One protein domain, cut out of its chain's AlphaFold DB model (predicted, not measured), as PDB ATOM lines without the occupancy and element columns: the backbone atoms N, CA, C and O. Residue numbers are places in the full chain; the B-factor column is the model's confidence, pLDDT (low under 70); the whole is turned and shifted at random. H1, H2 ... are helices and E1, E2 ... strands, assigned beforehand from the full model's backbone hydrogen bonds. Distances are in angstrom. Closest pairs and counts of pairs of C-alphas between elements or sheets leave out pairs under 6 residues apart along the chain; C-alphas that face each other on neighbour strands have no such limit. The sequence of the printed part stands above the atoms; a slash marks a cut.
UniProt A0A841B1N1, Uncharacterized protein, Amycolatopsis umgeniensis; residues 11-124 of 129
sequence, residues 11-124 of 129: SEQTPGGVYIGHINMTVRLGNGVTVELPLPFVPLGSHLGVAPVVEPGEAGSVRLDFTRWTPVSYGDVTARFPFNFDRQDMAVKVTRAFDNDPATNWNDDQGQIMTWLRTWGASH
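Overview. This is residues 11 to 124 of the 129 residues of an uncharacterized protein of Amycolatopsis umgeniensis (UniProt A0A841B1N1). A long two-stranded hairpin, E5 and E6, forms the middle; H1 packs on one end of it, and a second hairpin, E3 and E4, lies near its other end. A third, small hairpin, E1 and E2, makes an arm away from the rest, and H2 lies beyond H1. The 114 printed residues hold six named strands, then two named helices, in a mixed class; the three two-stranded sheets are antiparallel. The whole is compact, with a radius of gyration of the C-alphas of 15.3 A and spans of 43 by 42 by 24 A.

Along the chain. E5, residues 48 to 56, is 24.5 A long, and E6, residues 62 to 73, is 21.9 A. E3 is residues 24 to 28 and E4 residues 34 to 38; E1, residues 11 to 14, begins at C-alpha 11 (231.857, 266.793, 328.747), and E2 is residues 17 to 21. H1, residues 88 to 99, is 16.6 A; H2, residues 110 to 123, is 20.2 A and ends at C-alpha 123 (210.226, 240.401, 330.927).

Arrangement. In the hairpin E5 and E6, N 51 and O 70 are 2.9 A apart; E6 bends by 100 degrees at residue 67. The closest C-alphas of E6 and H1 are those of Pro 71 and Thr 95, 5.2 A. H1 and H2 are near each other. E3 and E5 come closest at the C-alphas of Val 27 and Pro 56, 6.5 A. In the hairpin E3 and E4, N 27 and O 35 are 2.9 A apart. E2 runs on into E3 at 6 degrees, and in the hairpin E1 and E2, N 12 and O 19 are 2.9 A apart. Every O i to N i+4 pair is within hydrogen-bond range in H1, and 9 of 10 in H2.

Size, cuts and confidence. The C-alphas farthest apart, of Pro 15 and Ala 59, are 46.4 A apart. The printed part has no cut; the link E6 to H1 is long. No printed residue is under 70 in pLDDT.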
ATOM      1  N   SER A  11     231.687 265.762 329.757       73.88
ATOM      2  CA  SER A  11     231.857 266.793 328.747       73.88
ATOM      3  C   SER A  11     230.743 266.693 327.722       73.88
ATOM      4  O   SER A  11     230.500 265.608 327.192       73.88
ATOM      5  N   GLU A  12     230.125 267.819 327.403       75.12
ATOM      6  CA  GLU A  12     229.087 267.927 326.387       75.12
ATOM      7  C   GLU A  12     229.533 268.914 325.307       75.12
ATOM      8  O   GLU A  12     230.035 270.002 325.606       75.12
ATOM      9  N   GLN A  13     229.385 268.529 324.038       75.88
ATOM     10  CA  GLN A  13     229.603 269.460 322.936       75.88
ATOM     11  C   GLN A  13     228.362 270.329 322.754       75.88
ATOM     12  O   GLN A  13     227.264 269.822 322.553       75.88
ATOM     13  N   THR A  14     228.563 271.640 322.769       78.75
ATOM     14  CA  THR A  14     227.520 272.648 322.566       78.75
ATOM     15  C   THR A  14     227.889 273.539 321.375       78.75
ATOM     16  O   THR A  14     229.072 273.643 321.036       78.75
ATOM     17  N   PRO A  15     226.927 274.246 320.748       80.38
ATOM     18  CA  PRO A  15     227.220 275.173 319.649       80.38
ATOM     19  C   PRO A  15     228.249 276.274 319.981       80.38
ATOM     20  O   PRO A  15     228.819 276.863 319.068       80.38
ATOM     21  N   GLY A  16     228.501 276.550 321.271       85.56
ATOM     22  CA  GLY A  16     229.466 277.546 321.754       85.56
ATOM     23  C   GLY A  16     230.778 276.977 322.312       85.56
ATOM     24  O   GLY A  16     231.602 277.754 322.792       85.56
ATOM     25  N   GLY A  17     230.989 275.655 322.277       84.94
ATOM     26  CA  GLY A  17     232.205 275.011 322.784       84.94
ATOM     27  C   GLY A  17     231.946 273.725 323.569       84.94
ATOM     28  O   GLY A  17     230.927 273.062 323.395       84.94
ATOM     29  N   VAL A  18     232.886 273.362 324.443       81.88
ATOM     30  CA  VAL A  18     232.769 272.185 325.317       81.88
ATOM     31  C   VAL A  18     232.323 272.630 326.702       81.88
ATOM     32  O   VAL A  18     233.036 273.372 327.377       81.88
ATOM     33  N   TYR A  19     231.158 272.156 327.131       77.75
ATOM     34  CA  TYR A  19     230.730 272.252 328.518       77.75
ATOM     35  C   TYR A  19     231.365 271.113 329.318       77.75
ATOM     36  O   TYR A  19     231.387 269.975 328.853       77.75
ATOM     37  N   ILE A  20     231.894 271.410 330.507       78.25
ATOM     38  CA  ILE A  20     232.435 270.412 331.437       78.25
ATOM     39  C   ILE A  20     231.641 270.510 332.737       78.25
ATOM     40  O   ILE A  20     231.731 271.512 333.445       78.25
ATOM     41  N   GLY A  21     230.881 269.465 333.045       77.00
ATOM     42  CA  GLY A  21     230.095 269.343 334.269       77.00
ATOM     43  C   GLY A  21     230.621 268.231 335.168       77.00
ATOM     44  O   GLY A  21     231.511 267.472 334.792       77.00
ATOM     45  N   HIS A  22     230.068 268.110 336.367       79.62
ATOM     46  CA  HIS A  22     230.324 266.987 337.265       79.62
ATOM     47  C   HIS A  22     229.069 266.673 338.077       79.62
ATOM     48  O   HIS A  22     228.217 267.537 338.267       79.62
ATOM     49  N   ILE A  23     228.959 265.433 338.551       82.12
ATOM     50  CA  ILE A  23     227.913 265.035 339.491       82.12
ATOM     51  C   ILE A  23     228.543 265.062 340.877       82.12
ATOM     52  O   ILE A  23     229.459 264.283 341.140       82.12
ATOM     53  N   ASN A  24     228.075 265.947 341.754       83.38
ATOM     54  CA  ASN A  24     228.412 265.871 343.171       83.38
ATOM     55  C   ASN A  24     227.434 264.959 343.892       83.38
ATOM     56  O   ASN A  24     226.276 264.798 343.504       83.38
ATOM     57  N   MET A  25     227.915 264.371 344.975       81.25
ATOM     58  CA  MET A  25     227.075 263.634 345.888       81.25
ATOM     59  C   MET A  25     227.373 264.010 347.331       81.25
ATOM     60  O   MET A  25     228.506 264.329 347.692       81.25
ATOM     61  N   THR A  26     226.340 263.887 348.152       83.44
ATOM     62  CA  THR A  26     226.390 264.185 349.576       83.44
ATOM     63  C   THR A  26     226.244 262.891 350.365       83.44
ATOM     64  O   THR A  26     225.277 262.153 350.180       83.44
ATOM     65  N   VAL A  27     227.194 262.613 351.257       81.88
ATOM     66  CA  VAL A  27     227.173 261.453 352.158       81.88
ATOM     67  C   VAL A  27     227.176 261.944 353.596       81.88
ATOM     68  O   VAL A  27     228.052 262.711 353.994       81.88
ATOM     69  N   ARG A  28     226.217 261.474 354.399       82.69
ATOM     70  CA  ARG A  28     226.231 261.682 355.848       82.69
ATOM     71  C   ARG A  28     226.959 260.521 356.515       82.69
ATOM     72  O   ARG A  28     226.511 259.380 356.450       82.69
ATOM     73  N   LEU A  29     228.087 260.823 357.137       80.44
ATOM     74  CA  LEU A  29     228.936 259.868 357.834       80.44
ATOM     75  C   LEU A  29     228.315 259.449 359.173       80.44
ATOM     76  O   LEU A  29     227.514 260.179 359.760       80.44
ATOM     77  N   GLY A  30     228.736 258.296 359.702       72.06
ATOM     78  CA  GLY A  30     228.245 257.776 360.988       72.06
ATOM     79  C   GLY A  30     228.524 258.687 362.194       72.06
ATOM     80  O   GLY A  30     227.831 258.601 363.200       72.06
ATOM     81  N   ASN A  31     229.493 259.603 362.084       78.69
ATOM     82  CA  ASN A  31     229.791 260.632 363.088       78.69
ATOM     83  C   ASN A  31     228.960 261.923 362.916       78.69
ATOM     84  O   ASN A  31     229.214 262.914 363.596       78.69
ATOM     85  N   GLY A  32     227.996 261.941 361.991       78.94
ATOM     86  CA  GLY A  32     227.117 263.077 361.723       78.94
ATOM     87  C   GLY A  32     227.673 264.121 360.753       78.94
ATOM     88  O   GLY A  32     226.907 264.992 360.344       78.94
ATOM     89  N   VAL A  33     228.947 264.029 360.352       82.62
ATOM     90  CA  VAL A  33     229.554 264.926 359.359       82.62
ATOM     91  C   VAL A  33     228.974 264.649 357.976       82.62
ATOM     92  O   VAL A  33     228.823 263.498 357.570       82.62
ATOM     93  N   THR A  34     228.684 265.714 357.238       82.69
ATOM     94  CA  THR A  34     228.282 265.637 355.834       82.69
ATOM     95  C   THR A  34     229.489 265.920 354.950       82.69
ATOM     96  O   THR A  34     230.140 266.949 355.109       82.69
ATOM     97  N   VAL A  35     229.778 265.014 354.020       80.88
ATOM     98  CA  VAL A  35     230.838 265.170 353.018       80.88
ATOM     99  C   VAL A  35     230.196 265.318 351.646       80.88
ATOM    100  O   VAL A  35     229.351 264.506 351.270       80.88
ATOM    101  N   GLU A  36     230.614 266.341 350.905       83.06
ATOM    102  CA  GLU A  36     230.310 266.504 349.484       83.06
ATOM    103  C   GLU A  36     231.545 266.120 348.665       83.06
ATOM    104  O   GLU A  36     232.659 266.555 348.965       83.06
ATOM    105  N   LEU A  37     231.362 265.268 347.658       82.25
ATOM    106  CA  LEU A  37     232.443 264.813 346.788       82.25
ATOM    107  C   LEU A  37     231.945 264.541 345.360       82.25
ATOM    108  O   LEU A  37     230.775 264.188 345.185       82.25
ATOM    109  N   PRO A  38     232.826 264.625 344.343       84.50
ATOM    110  CA  PRO A  38     232.496 264.173 342.998       84.50
ATOM    111  C   PRO A  38     232.156 262.679 342.990       84.50
ATOM    112  O   PRO A  38     232.932 261.850 343.474       84.50
ATOM    113  N   LEU A  39     231.014 262.331 342.404       86.62
ATOM    114  CA  LEU A  39     230.590 260.956 342.181       86.62
ATOM    115  C   LEU A  39     231.371 260.382 340.990       86.62
ATOM    116  O   LEU A  39     231.278 260.933 339.893       86.62
ATOM    117  N   PRO A  40     232.137 259.289 341.146       85.62
ATOM    118  CA  PRO A  40     232.629 258.546 339.992       85.62
ATOM    119  C   PRO A  40     231.448 257.907 339.257       85.62
ATOM    120  O   PRO A  40     230.565 257.331 339.882       85.62
ATOM    121  N   PHE A  41     231.425 257.981 337.932       88.69
ATOM    122  CA  PHE A  41     230.382 257.356 337.122       88.69
ATOM    123  C   PHE A  41     230.914 256.999 335.738       88.69
ATOM    124  O   PHE A  41     231.940 257.513 335.290       88.69
ATOM    125  N   VAL A  42     230.202 256.100 335.070       89.69
ATOM    126  CA  VAL A  42     230.409 255.759 333.667       89.69
ATOM    127  C   VAL A  42     229.312 256.447 332.856       89.69
ATOM    128  O   VAL A  42     228.139 256.115 333.055       89.69
ATOM    129  N   PRO A  43     229.649 257.400 331.970       89.75
ATOM    130  CA  PRO A  43     228.664 258.049 331.116       89.75
ATOM    131  C   PRO A  43     228.127 257.076 330.058       89.75
ATOM    132  O   PRO A  43     228.854 256.253 329.501       89.75
ATOM    133  N   LEU A  44     226.838 257.202 329.763       89.88
ATOM    134  CA  LEU A  44     226.063 256.433 328.790       89.88
ATOM    135  C   LEU A  44     225.421 257.363 327.749       89.88
ATOM    136  O   LEU A  44     224.285 257.145 327.334       89.88
ATOM    137  N   GLY A  45     226.146 258.397 327.326       85.75
ATOM    138  CA  GLY A  45     225.661 259.423 326.406       85.75
ATOM    139  C   GLY A  45     225.785 260.816 327.013       85.75
ATOM    140  O   GLY A  45     226.696 261.073 327.799       85.75
ATOM    141  N   SER A  46     224.879 261.716 326.629       83.69
ATOM    142  CA  SER A  46     224.912 263.119 327.057       83.69
ATOM    143  C   SER A  46     224.303 263.371 328.436       83.69
ATOM    144  O   SER A  46     224.713 264.324 329.079       83.69
ATOM    145  N   HIS A  47     223.373 262.529 328.900       90.50
ATOM    146  CA  HIS A  47     222.573 262.805 330.105       90.50
ATOM    147  C   HIS A  47     222.317 261.573 330.988       90.50
ATOM    148  O   HIS A  47     221.563 261.639 331.951       90.50
ATOM    149  N   LEU A  48     222.934 260.429 330.678       93.19
ATOM    150  CA  LEU A  48     222.723 259.169 331.395       93.19
ATOM    151  C   LEU A  48     224.039 258.576 331.848       93.19
ATOM    152  O   LEU A  48     225.044 258.685 331.152       93.19
ATOM    153  N   GLY A  49     224.029 257.865 332.969       92.94
ATOM    154  CA  GLY A  49     225.195 257.153 333.466       92.94
ATOM    155  C   GLY A  49     224.850 256.005 334.404       92.94
ATOM    156  O   GLY A  49     223.692 255.745 334.737       92.94
ATOM    157  N   VAL A  50     225.896 255.326 334.863       94.94
ATOM    158  CA  VAL A  50     225.839 254.428 336.020       94.94
ATOM    159  C   VAL A  50     226.973 254.761 336.976       94.94
ATOM    160  O   VAL A  50     228.115 254.951 336.559       94.94
ATOM    161  N   ALA A  51     226.667 254.826 338.262       93.81
ATOM    162  CA  ALA A  51     227.634 255.098 339.317       93.81
ATOM    163  C   ALA A  51     227.755 253.885 340.249       93.81
ATOM    164  O   ALA A  51     226.763 253.179 340.428       93.81
ATOM    165  N   PRO A  52     228.924 253.613 340.854       93.94
ATOM    166  CA  PRO A  52     228.995 252.656 341.945       93.94
ATOM    167  C   PRO A  52     228.168 253.169 343.130       93.94
ATOM    168  O   PRO A  52     227.994 254.380 343.318       93.94
ATOM    169  N   VAL A  53     227.672 252.252 343.953       93.38
ATOM    170  CA  VAL A  53     227.031 252.622 345.213       93.38
ATOM    171  C   VAL A  53     228.059 253.303 346.103       93.38
ATOM    172  O   VAL A  53     229.214 252.887 346.187       93.38
ATOM    173  N   VAL A  54     227.632 254.367 346.773       90.19
ATOM    174  CA  VAL A  54     228.480 255.114 347.690       90.19
ATOM    175  C   VAL A  54     227.815 255.148 349.050       90.19
ATOM    176  O   VAL A  54     226.671 255.584 349.179       90.19
ATOM    177  N   GLU A  55     228.544 254.675 350.050       89.50
ATOM    178  CA  GLU A  55     228.057 254.474 351.408       89.50
ATOM    179  C   GLU A  55     228.990 255.140 352.421       89.50
ATOM    180  O   GLU A  55     230.187 255.304 352.157       89.50
ATOM    181  N   PRO A  56     228.476 255.517 353.603       85.75
ATOM    182  CA  PRO A  56     229.342 255.871 354.713       85.75
ATOM    183  C   PRO A  56     230.179 254.645 355.104       85.75
ATOM    184  O   PRO A  56     229.651 253.567 355.368       85.75
ATOM    185  N   GLY A  57     231.494 254.815 355.115       79.31
ATOM    186  CA  GLY A  57     232.436 253.834 355.632       79.31
ATOM    187  C   GLY A  57     232.678 254.008 357.131       79.31
ATOM    188  O   GLY A  57     232.165 254.921 357.788       79.31
ATOM    189  N   GLU A  58     233.503 253.126 357.685       78.69
ATOM    190  CA  GLU A  58     233.925 253.200 359.082       78.69
ATOM    191  C   GLU A  58     234.813 254.429 359.336       78.69
ATOM    192  O   GLU A  58     235.432 254.973 358.417       78.69
ATOM    193  N   ALA A  59     234.865 254.886 360.592       79.19
ATOM    194  CA  ALA A  59     235.746 255.970 361.046       79.19
ATOM    195  C   ALA A  59     235.651 257.287 360.240       79.19
ATOM    196  O   ALA A  59     236.630 258.018 360.114       79.19
ATOM    197  N   GLY A  60     234.470 257.611 359.701       73.81
ATOM    198  CA  GLY A  60     234.260 258.846 358.937       73.81
ATOM    199  C   GLY A  60     234.823 258.806 357.512       73.81
ATOM    200  O   GLY A  60     235.124 259.849 356.939       73.81
ATOM    201  N   SER A  61     234.975 257.611 356.945       81.31
ATOM    202  CA  SER A  61     235.343 257.421 355.542       81.31
ATOM    203  C   SER A  61     234.113 257.321 354.636       81.31
ATOM    204  O   SER A  61     232.989 257.133 355.095       81.31
ATOM    205  N   VAL A  62     234.327 257.430 353.325       85.81
ATOM    206  CA  VAL A  62     233.327 257.112 352.299       85.81
ATOM    207  C   VAL A  62     233.780 255.844 351.584       85.81
ATOM    208  O   VAL A  62     234.939 255.740 351.179       85.81
ATOM    209  N   ARG A  63     232.873 254.881 351.419       88.75
ATOM    210  CA  ARG A  63     233.106 253.651 350.663       88.75
ATOM    211  C   ARG A  63     232.469 253.768 349.286       88.75
ATOM    212  O   ARG A  63     231.267 253.982 349.176       88.75
ATOM    213  N   LEU A  64     233.276 253.556 348.251       89.62
ATOM    214  CA  LEU A  64     232.807 253.314 346.888       89.62
ATOM    215  C   LEU A  64     232.699 251.801 346.681       89.62
ATOM    216  O   LEU A  64     233.703 251.091 346.742       89.62
ATOM    217  N   ASP A  65     231.489 251.300 346.469       91.81
ATOM    218  CA  ASP A  65     231.212 249.885 346.254       91.81
ATOM    219  C   ASP A  65     230.968 249.596 344.772       91.81
ATOM    220  O   ASP A  65     229.874 249.787 344.249       91.81
ATOM    221  N   PHE A  66     231.999 249.091 344.096       90.81
ATOM    222  CA  PHE A  66     231.943 248.713 342.680       90.81
ATOM    223  C   PHE A  66     231.235 247.374 342.421       90.81
ATOM    224  O   PHE A  66     231.124 246.954 341.269       90.81
ATOM    225  N   THR A  67     230.753 246.695 343.466       93.31
ATOM    226  CA  THR A  67     229.916 245.493 343.319       93.31
ATOM    227  C   THR A  67     228.440 245.834 343.153       93.31
ATOM    228  O   THR A  67     227.661 244.973 342.766       93.31
ATOM    229  N   ARG A  68     228.045 247.090 343.405       95.00
ATOM    230  CA  ARG A  68     226.671 247.565 343.239       95.00
ATOM    231  C   ARG A  68     226.650 248.858 342.435       95.00
ATOM    232  O   ARG A  68     227.482 249.733 342.632       95.00
ATOM    233  N   TRP A  69     225.672 248.991 341.552       95.19
ATOM    234  CA  TRP A  69     225.594 250.057 340.560       95.19
ATOM    235  C   TRP A  69     224.232 250.745 340.601       95.19
ATOM    236  O   TRP A  69     223.195 250.085 340.613       95.19
ATOM    237  N   THR A  70     224.242 252.072 340.599       95.56
ATOM    238  CA  THR A  70     223.069 252.945 340.603       95.56
ATOM    239  C   THR A  70     222.926 253.606 339.226       95.56
ATOM    240  O   THR A  70     223.856 254.302 338.801       95.56
ATOM    241  N   PRO A  71     221.794 253.438 338.521       96.44
ATOM    242  CA  PRO A  71     221.438 254.275 337.377       96.44
ATOM    243  C   PRO A  71     221.384 255.752 337.767       96.44
ATOM    244  O   PRO A  71     220.860 256.106 338.828       96.44
ATOM    245  N   VAL A  72     221.920 256.620 336.916       94.19
ATOM    246  CA  VAL A  72     221.886 258.068 337.127       94.19
ATOM    247  C   VAL A  72     221.482 258.790 335.849       94.19
ATOM    248  O   VAL A  72     221.889 258.394 334.756       94.19
ATOM    249  N   SER A  73     220.721 259.865 336.013       93.38
ATOM    250  CA  SER A  73     220.487 260.887 334.996       93.38
ATOM    251  C   SER A  73     221.149 262.186 335.450       93.38
ATOM    252  O   SER A  73     221.196 262.477 336.650       93.38
ATOM    253  N   TYR A  74     221.745 262.913 334.511       88.75
ATOM    254  CA  TYR A  74     222.487 264.149 334.750       88.75
ATOM    255  C   TYR A  74     222.300 265.139 333.598       88.75
ATOM    256  O   TYR A  74     221.831 264.779 332.526       88.75
ATOM    257  N   GLY A  75     222.704 266.391 333.818       83.25
ATOM    258  CA  GLY A  75     222.434 267.512 332.916       83.25
ATOM    259  C   GLY A  75     221.578 268.537 333.651       83.25
ATOM    260  O   GLY A  75     221.944 268.938 334.758       83.25
ATOM    261  N   ASP A  76     220.429 268.901 333.080       76.69
ATOM    262  CA  ASP A  76     219.493 269.878 333.661       76.69
ATOM    263  C   ASP A  76     219.008 269.487 335.063       76.69
ATOM    264  O   ASP A  76     218.872 270.330 335.950       76.69
ATOM    265  N   VAL A  77     218.774 268.192 335.278       75.00
ATOM    266  CA  VAL A  77     218.416 267.627 336.578       75.00
ATOM    267  C   VAL A  77     219.329 266.443 336.850       75.00
ATOM    268  O   VAL A  77     219.574 265.613 335.978       75.00
ATOM    269  N   THR A  78     219.838 266.362 338.078       87.06
ATOM    270  CA  THR A  78     220.532 265.164 338.551       87.06
ATOM    271  C   THR A  78     219.551 264.300 339.325       87.06
ATOM    272  O   THR A  78     219.049 264.717 340.367       87.06
ATOM    273  N   ALA A  79     219.321 263.084 338.843       90.94
ATOM    274  CA  ALA A  79     218.468 262.102 339.493       90.94
ATOM    275  C   ALA A  79     219.215 260.778 339.662       90.94
ATOM    276  O   ALA A  79     219.980 260.347 338.797       90.94
ATOM    277  N   ARG A  80     218.992 260.120 340.800       90.56
ATOM    278  CA  ARG A  80     219.551 258.798 341.090       90.56
ATOM    279  C   ARG A  80     218.421 257.808 341.223       90.56
ATOM    280  O   ARG A  80     217.448 258.071 341.927       90.56
ATOM    281  N   PHE A  81     218.596 256.646 340.610       94.00
ATOM    282  CA  PHE A  81     217.679 255.547 340.838       94.00
ATOM    283  C   PHE A  81     217.663 255.177 342.326       94.00
ATOM    284  O   PHE A  81     218.730 255.062 342.938       94.00
ATOM    285  N   PRO A  82     216.484 254.926 342.913       93.69
ATOM    286  CA  PRO A  82     216.373 254.518 344.311       93.69
ATOM    287  C   PRO A  82     216.801 253.060 344.550       93.69
ATOM    288  O   PRO A  82     216.844 252.613 345.695       93.69
ATOM    289  N   PHE A  83     217.121 252.311 343.488       93.88
ATOM    290  CA  PHE A  83     217.525 250.909 343.547       93.88
ATOM    291  C   PHE A  83     218.901 250.698 342.924       93.88
ATOM    292  O   PHE A  83     219.270 251.349 341.945       93.88
ATOM    293  N   ASN A  84     219.638 249.747 343.492       95.06
ATOM    294  CA  ASN A  84     220.981 249.384 343.061       95.06
ATOM    295  C   ASN A  84     220.979 247.977 342.466       95.06
ATOM    296  O   ASN A  84     220.183 247.131 342.871       95.06
ATOM    297  N   PHE A  85     221.918 247.718 341.562       94.25
ATOM    298  CA  PHE A  85     222.068 246.441 340.870       94.25
ATOM    299  C   PHE A  85     223.450 245.857 341.143       94.25
ATOM    300  O   PHE A  85     224.442 246.574 341.092       94.25
ATOM    301  N   ASP A  86     223.531 244.557 341.391       94.50
ATOM    302  CA  ASP A  86     224.779 243.808 341.624       94.50
ATOM    303  C   ASP A  86     225.667 243.670 340.372       94.50
ATOM    304  O   ASP A  86     226.808 243.207 340.419       94.50
ATOM    305  N   ARG A  87     225.139 244.084 339.220       92.19
ATOM    306  CA  ARG A  87     225.789 243.996 337.921       92.19
ATOM    307  C   ARG A  87     225.722 245.319 337.178       92.19
ATOM    308  O   ARG A  87     224.641 245.854 336.929       92.19
ATOM    309  N   GLN A  88     226.884 245.799 336.734       93.75
ATOM    310  CA  GLN A  88     226.985 247.031 335.952       93.75
ATOM    311  C   GLN A  88     226.172 246.951 334.654       93.75
ATOM    312  O   GLN A  88     225.463 247.893 334.316       93.75
ATOM    313  N   ASP A  89     226.230 245.826 333.937       93.81
ATOM    314  CA  ASP A  89     225.505 245.665 332.673       93.81
ATOM    315  C   ASP A  89     223.984 245.675 332.867       93.81
ATOM    316  O   ASP A  89     223.258 246.152 331.995       93.81
ATOM    317  N   MET A  90     223.500 245.206 334.020       94.25
ATOM    318  CA  MET A  90     222.089 245.311 334.373       94.25
ATOM    319  C   MET A  90     221.692 246.757 334.670       94.25
ATOM    320  O   MET A  90     220.705 247.231 334.112       94.25
ATOM    321  N   ALA A  91     222.489 247.481 335.464       96.06
ATOM    322  CA  ALA A  91     222.256 248.904 335.704       96.06
ATOM    323  C   ALA A  91     222.198 249.688 334.384       96.06
ATOM    324  O   ALA A  91     221.270 250.457 334.189       96.06
ATOM    325  N   VAL A  92     223.105 249.422 333.434       95.75
ATOM    326  CA  VAL A  92     223.099 250.056 332.099       95.75
ATOM    327  C   VAL A  92     221.805 249.771 331.330       95.75
ATOM    328  O   VAL A  92     221.243 250.681 330.716       95.75
ATOM    329  N   LYS A  93     221.330 248.517 331.335       95.94
ATOM    330  CA  LYS A  93     220.071 248.142 330.673       95.94
ATOM    331  C   LYS A  93     218.885 248.863 331.302       95.94
ATOM    332  O   LYS A  93     218.078 249.414 330.564       95.94
ATOM    333  N   VAL A  94     218.825 248.903 332.632       96.38
ATOM    334  CA  VAL A  94     217.782 249.614 333.380       96.38
ATOM    335  C   VAL A  94     217.824 251.109 333.086       96.38
ATOM    336  O   VAL A  94     216.789 251.653 332.728       96.38
ATOM    337  N   THR A  95     218.997 251.755 333.155       96.75
ATOM    338  CA  THR A  95     219.156 253.189 332.857       96.75
ATOM    339  C   THR A  95     218.539 253.531 331.506       96.75
ATOM    340  O   THR A  95     217.740 254.453 331.405       96.75
ATOM    341  N   ARG A  96     218.888 252.766 330.463       96.44
ATOM    342  CA  ARG A  96     218.392 253.009 329.103       96.44
ATOM    343  C   ARG A  96     216.918 252.665 328.950       96.44
ATOM    344  O   ARG A  96     216.215 253.376 328.248       96.44
ATOM    345  N   ALA A  97     216.463 251.560 329.533       96.50
ATOM    346  CA  ALA A  97     215.074 251.139 329.409       96.50
ATOM    347  C   ALA A  97     214.128 252.117 330.106       96.50
ATOM    348  O   ALA A  97     213.108 252.456 329.526       96.50
ATOM    349  N   PHE A  98     214.497 252.578 331.302       96.62
ATOM    350  CA  PHE A  98     213.736 253.575 332.045       96.62
ATOM    351  C   PHE A  98     213.676 254.884 331.261       96.62
ATOM    352  O   PHE A  98     212.602 255.360 330.943       96.62
ATOM    353  N   ASP A  99     214.824 255.402 330.825       96.12
ATOM    354  CA  ASP A  99     214.874 256.673 330.098       96.12
ATOM    355  C   ASP A  99     214.086 256.680 328.772       96.12
ATOM    356  O   ASP A  99     213.512 257.695 328.390       96.12
ATOM    357  N   ASN A 100     214.009 255.535 328.082       95.88
ATOM    358  CA  ASN A 100     213.244 255.409 326.838       95.88
ATOM    359  C   ASN A 100     211.759 255.063 327.046       95.88
ATOM    360  O   ASN A 100     211.019 255.007 326.061       95.88
ATOM    361  N   ASP A 101     211.318 254.779 328.274       96.06
ATOM    362  CA  ASP A 101     209.925 254.436 328.547       96.06
ATOM    363  C   ASP A 101     209.097 255.717 328.758       96.06
ATOM    364  O   ASP A 101     209.259 256.390 329.781       96.06
ATOM    365  N   PRO A 102     208.170 256.058 327.838       95.31
ATOM    366  CA  PRO A 102     207.378 257.284 327.931       95.31
ATOM    367  C   PRO A 102     206.434 257.315 329.143       95.31
ATOM    368  O   PRO A 102     205.864 258.366 329.432       95.31
ATOM    369  N   ALA A 103     206.226 256.184 329.825       94.06
ATOM    370  CA  ALA A 103     205.411 256.097 331.032       94.06
ATOM    371  C   ALA A 103     206.192 256.395 332.324       94.06
ATOM    372  O   ALA A 103     205.602 256.316 333.401       94.06
ATOM    373  N   THR A 104     207.488 256.707 332.236       95.44
ATOM    374  CA  THR A 104     208.340 256.946 333.406       95.44
ATOM    375  C   THR A 104     208.967 258.333 333.409       95.44
ATOM    376  O   THR A 104     209.114 258.990 332.377       95.44
ATOM    377  N   ASN A 105     209.343 258.790 334.599       94.62
ATOM    378  CA  ASN A 105     210.090 260.016 334.814       94.62
ATOM    379  C   ASN A 105     211.170 259.795 335.877       94.62
ATOM    380  O   ASN A 105     210.946 259.157 336.901       94.62
ATOM    381  N   TRP A 106     212.345 260.395 335.691       94.00
ATOM    382  CA  TRP A 106     213.436 260.341 336.671       94.00
ATOM    383  C   TRP A 106     213.107 260.974 338.035       94.00
ATOM    384  O   TRP A 106     213.836 260.740 338.998       94.00
ATOM    385  N   ASN A 107     212.017 261.741 338.128       93.25
ATOM    386  CA  ASN A 107     211.483 262.306 339.369       93.25
ATOM    387  C   ASN A 107     210.282 261.527 339.935       93.25
ATOM    388  O   ASN A 107     209.686 261.985 340.911       93.25
ATOM    389  N   ASP A 108     209.905 260.400 339.324       94.56
ATOM    390  CA  ASP A 108     208.871 259.517 339.864       94.56
ATOM    391  C   ASP A 108     209.231 259.082 341.287       94.56
ATOM    392  O   ASP A 108     210.404 258.929 341.653       94.56
ATOM    393  N   ASP A 109     208.210 258.858 342.111       95.50
ATOM    394  CA  ASP A 109     208.445 258.372 343.459       95.50
ATOM    395  C   ASP A 109     208.996 256.934 343.458       95.50
ATOM    396  O   ASP A 109     208.910 256.170 342.491       95.50
ATOM    397  N   GLN A 110     209.571 256.531 344.592       94.81
ATOM    398  CA  GLN A 110     210.177 255.209 344.734       94.81
ATOM    399  C   GLN A 110     209.193 254.057 344.442       94.81
ATOM    400  O   GLN A 110     209.611 253.003 343.954       94.81
ATOM    401  N   GLY A 111     207.904 254.227 344.747       95.69
ATOM    402  CA  GLY A 111     206.867 253.224 344.517       95.69
ATOM    403  C   GLY A 111     206.529 253.067 343.035       95.69
ATOM    404  O   GLY A 111     206.417 251.935 342.549       95.69
ATOM    405  N   GLN A 112     206.434 254.177 342.304       96.50
ATOM    406  CA  GLN A 112     206.256 254.193 340.853       96.50
ATOM    407  C   GLN A 112     207.444 253.523 340.152       96.50
ATOM    408  O   GLN A 112     207.251 252.580 339.379       96.50
ATOM    409  N   ILE A 113     208.673 253.904 340.519       96.38
ATOM    410  CA  ILE A 113     209.892 253.307 339.957       96.38
ATOM    411  C   ILE A 113     209.962 251.804 340.263       96.38
ATOM    412  O   ILE A 113     210.284 251.009 339.381       96.38
ATOM    413  N   MET A 114     209.621 251.374 341.485       94.94
ATOM    414  CA  MET A 114     209.585 249.947 341.840       94.94
ATOM    415  C   MET A 114     208.547 249.181 341.013       94.94
ATOM    416  O   MET A 114     208.793 248.052 340.590       94.94
ATOM    417  N   THR A 115     207.379 249.780 340.787       95.25
ATOM    418  CA  THR A 115     206.302 249.168 339.999       95.25
ATOM    419  C   THR A 115     206.735 248.962 338.552       95.25
ATOM    420  O   THR A 115     206.576 247.862 338.007       95.25
ATOM    421  N   TRP A 116     207.355 249.981 337.956       95.75
ATOM    422  CA  TRP A 116     207.951 249.868 336.631       95.75
ATOM    423  C   TRP A 116     209.040 248.794 336.604       95.75
ATOM    424  O   TRP A 116     208.994 247.890 335.770       95.75
ATOM    425  N   LEU A 117     209.965 248.821 337.568       94.81
ATOM    426  CA  LEU A 117     211.110 247.913 337.603       94.81
ATOM    427  C   LEU A 117     210.663 246.453 337.718       94.81
ATOM    428  O   LEU A 117     211.234 245.592 337.056       94.81
ATOM    429  N   ARG A 118     209.614 246.162 338.494       92.81
ATOM    430  CA  ARG A 118     209.007 244.822 338.569       92.81
ATOM    431  C   ARG A 118     208.405 244.382 337.240       92.81
ATOM    432  O   ARG A 118     208.619 243.247 336.821       92.81
ATOM    433  N   THR A 119     207.681 245.280 336.580       92.50
ATOM    434  CA  THR A 119     207.021 245.009 335.295       92.50
ATOM    435  C   THR A 119     208.049 244.762 334.190       92.50
ATOM    436  O   THR A 119     208.010 243.739 333.505       92.50
ATOM    437  N   TRP A 120     209.027 245.657 334.061       93.50
ATOM    438  CA  TRP A 120     210.125 245.524 333.112       93.50
ATOM    439  C   TRP A 120     211.018 244.319 333.445       93.50
ATOM    440  O   TRP A 120     211.354 243.521 332.571       93.50
ATOM    441  N   GLY A 121     211.335 244.111 334.725       89.00
ATOM    442  CA  GLY A 121     212.187 243.020 335.192       89.00
ATOM    443  C   GLY A 121     211.611 241.627 334.932       89.00
ATOM    444  O   GLY A 121     212.359 240.729 334.537       89.00
ATOM    445  N   ALA A 122     210.288 241.458 335.044       86.94
ATOM    446  CA  ALA A 122     209.601 240.200 334.735       86.94
ATOM    447  C   ALA A 122     209.796 239.749 333.275       86.94
ATOM    448  O   ALA A 122     209.848 238.552 333.000       86.94
ATOM    449  N   SER A 123     209.956 240.693 332.343       86.25
ATOM    450  CA  SER A 123     210.226 240.401 330.927       86.25
ATOM    451  C   SER A 123     211.720 240.277 330.594       86.25
ATOM    452  O   SER A 123     212.064 239.833 329.502       86.25
ATOM    453  N   HIS A 124     212.613 240.607 331.536       81.50
ATOM    454  CA  HIS A 124     214.061 240.711 331.310       81.50
ATOM    455  C   HIS A 124     214.902 239.884 332.303       81.50
ATOM    456  O   HIS A 124     216.098 240.131 332.462       81.50
TER     457      HIS A 124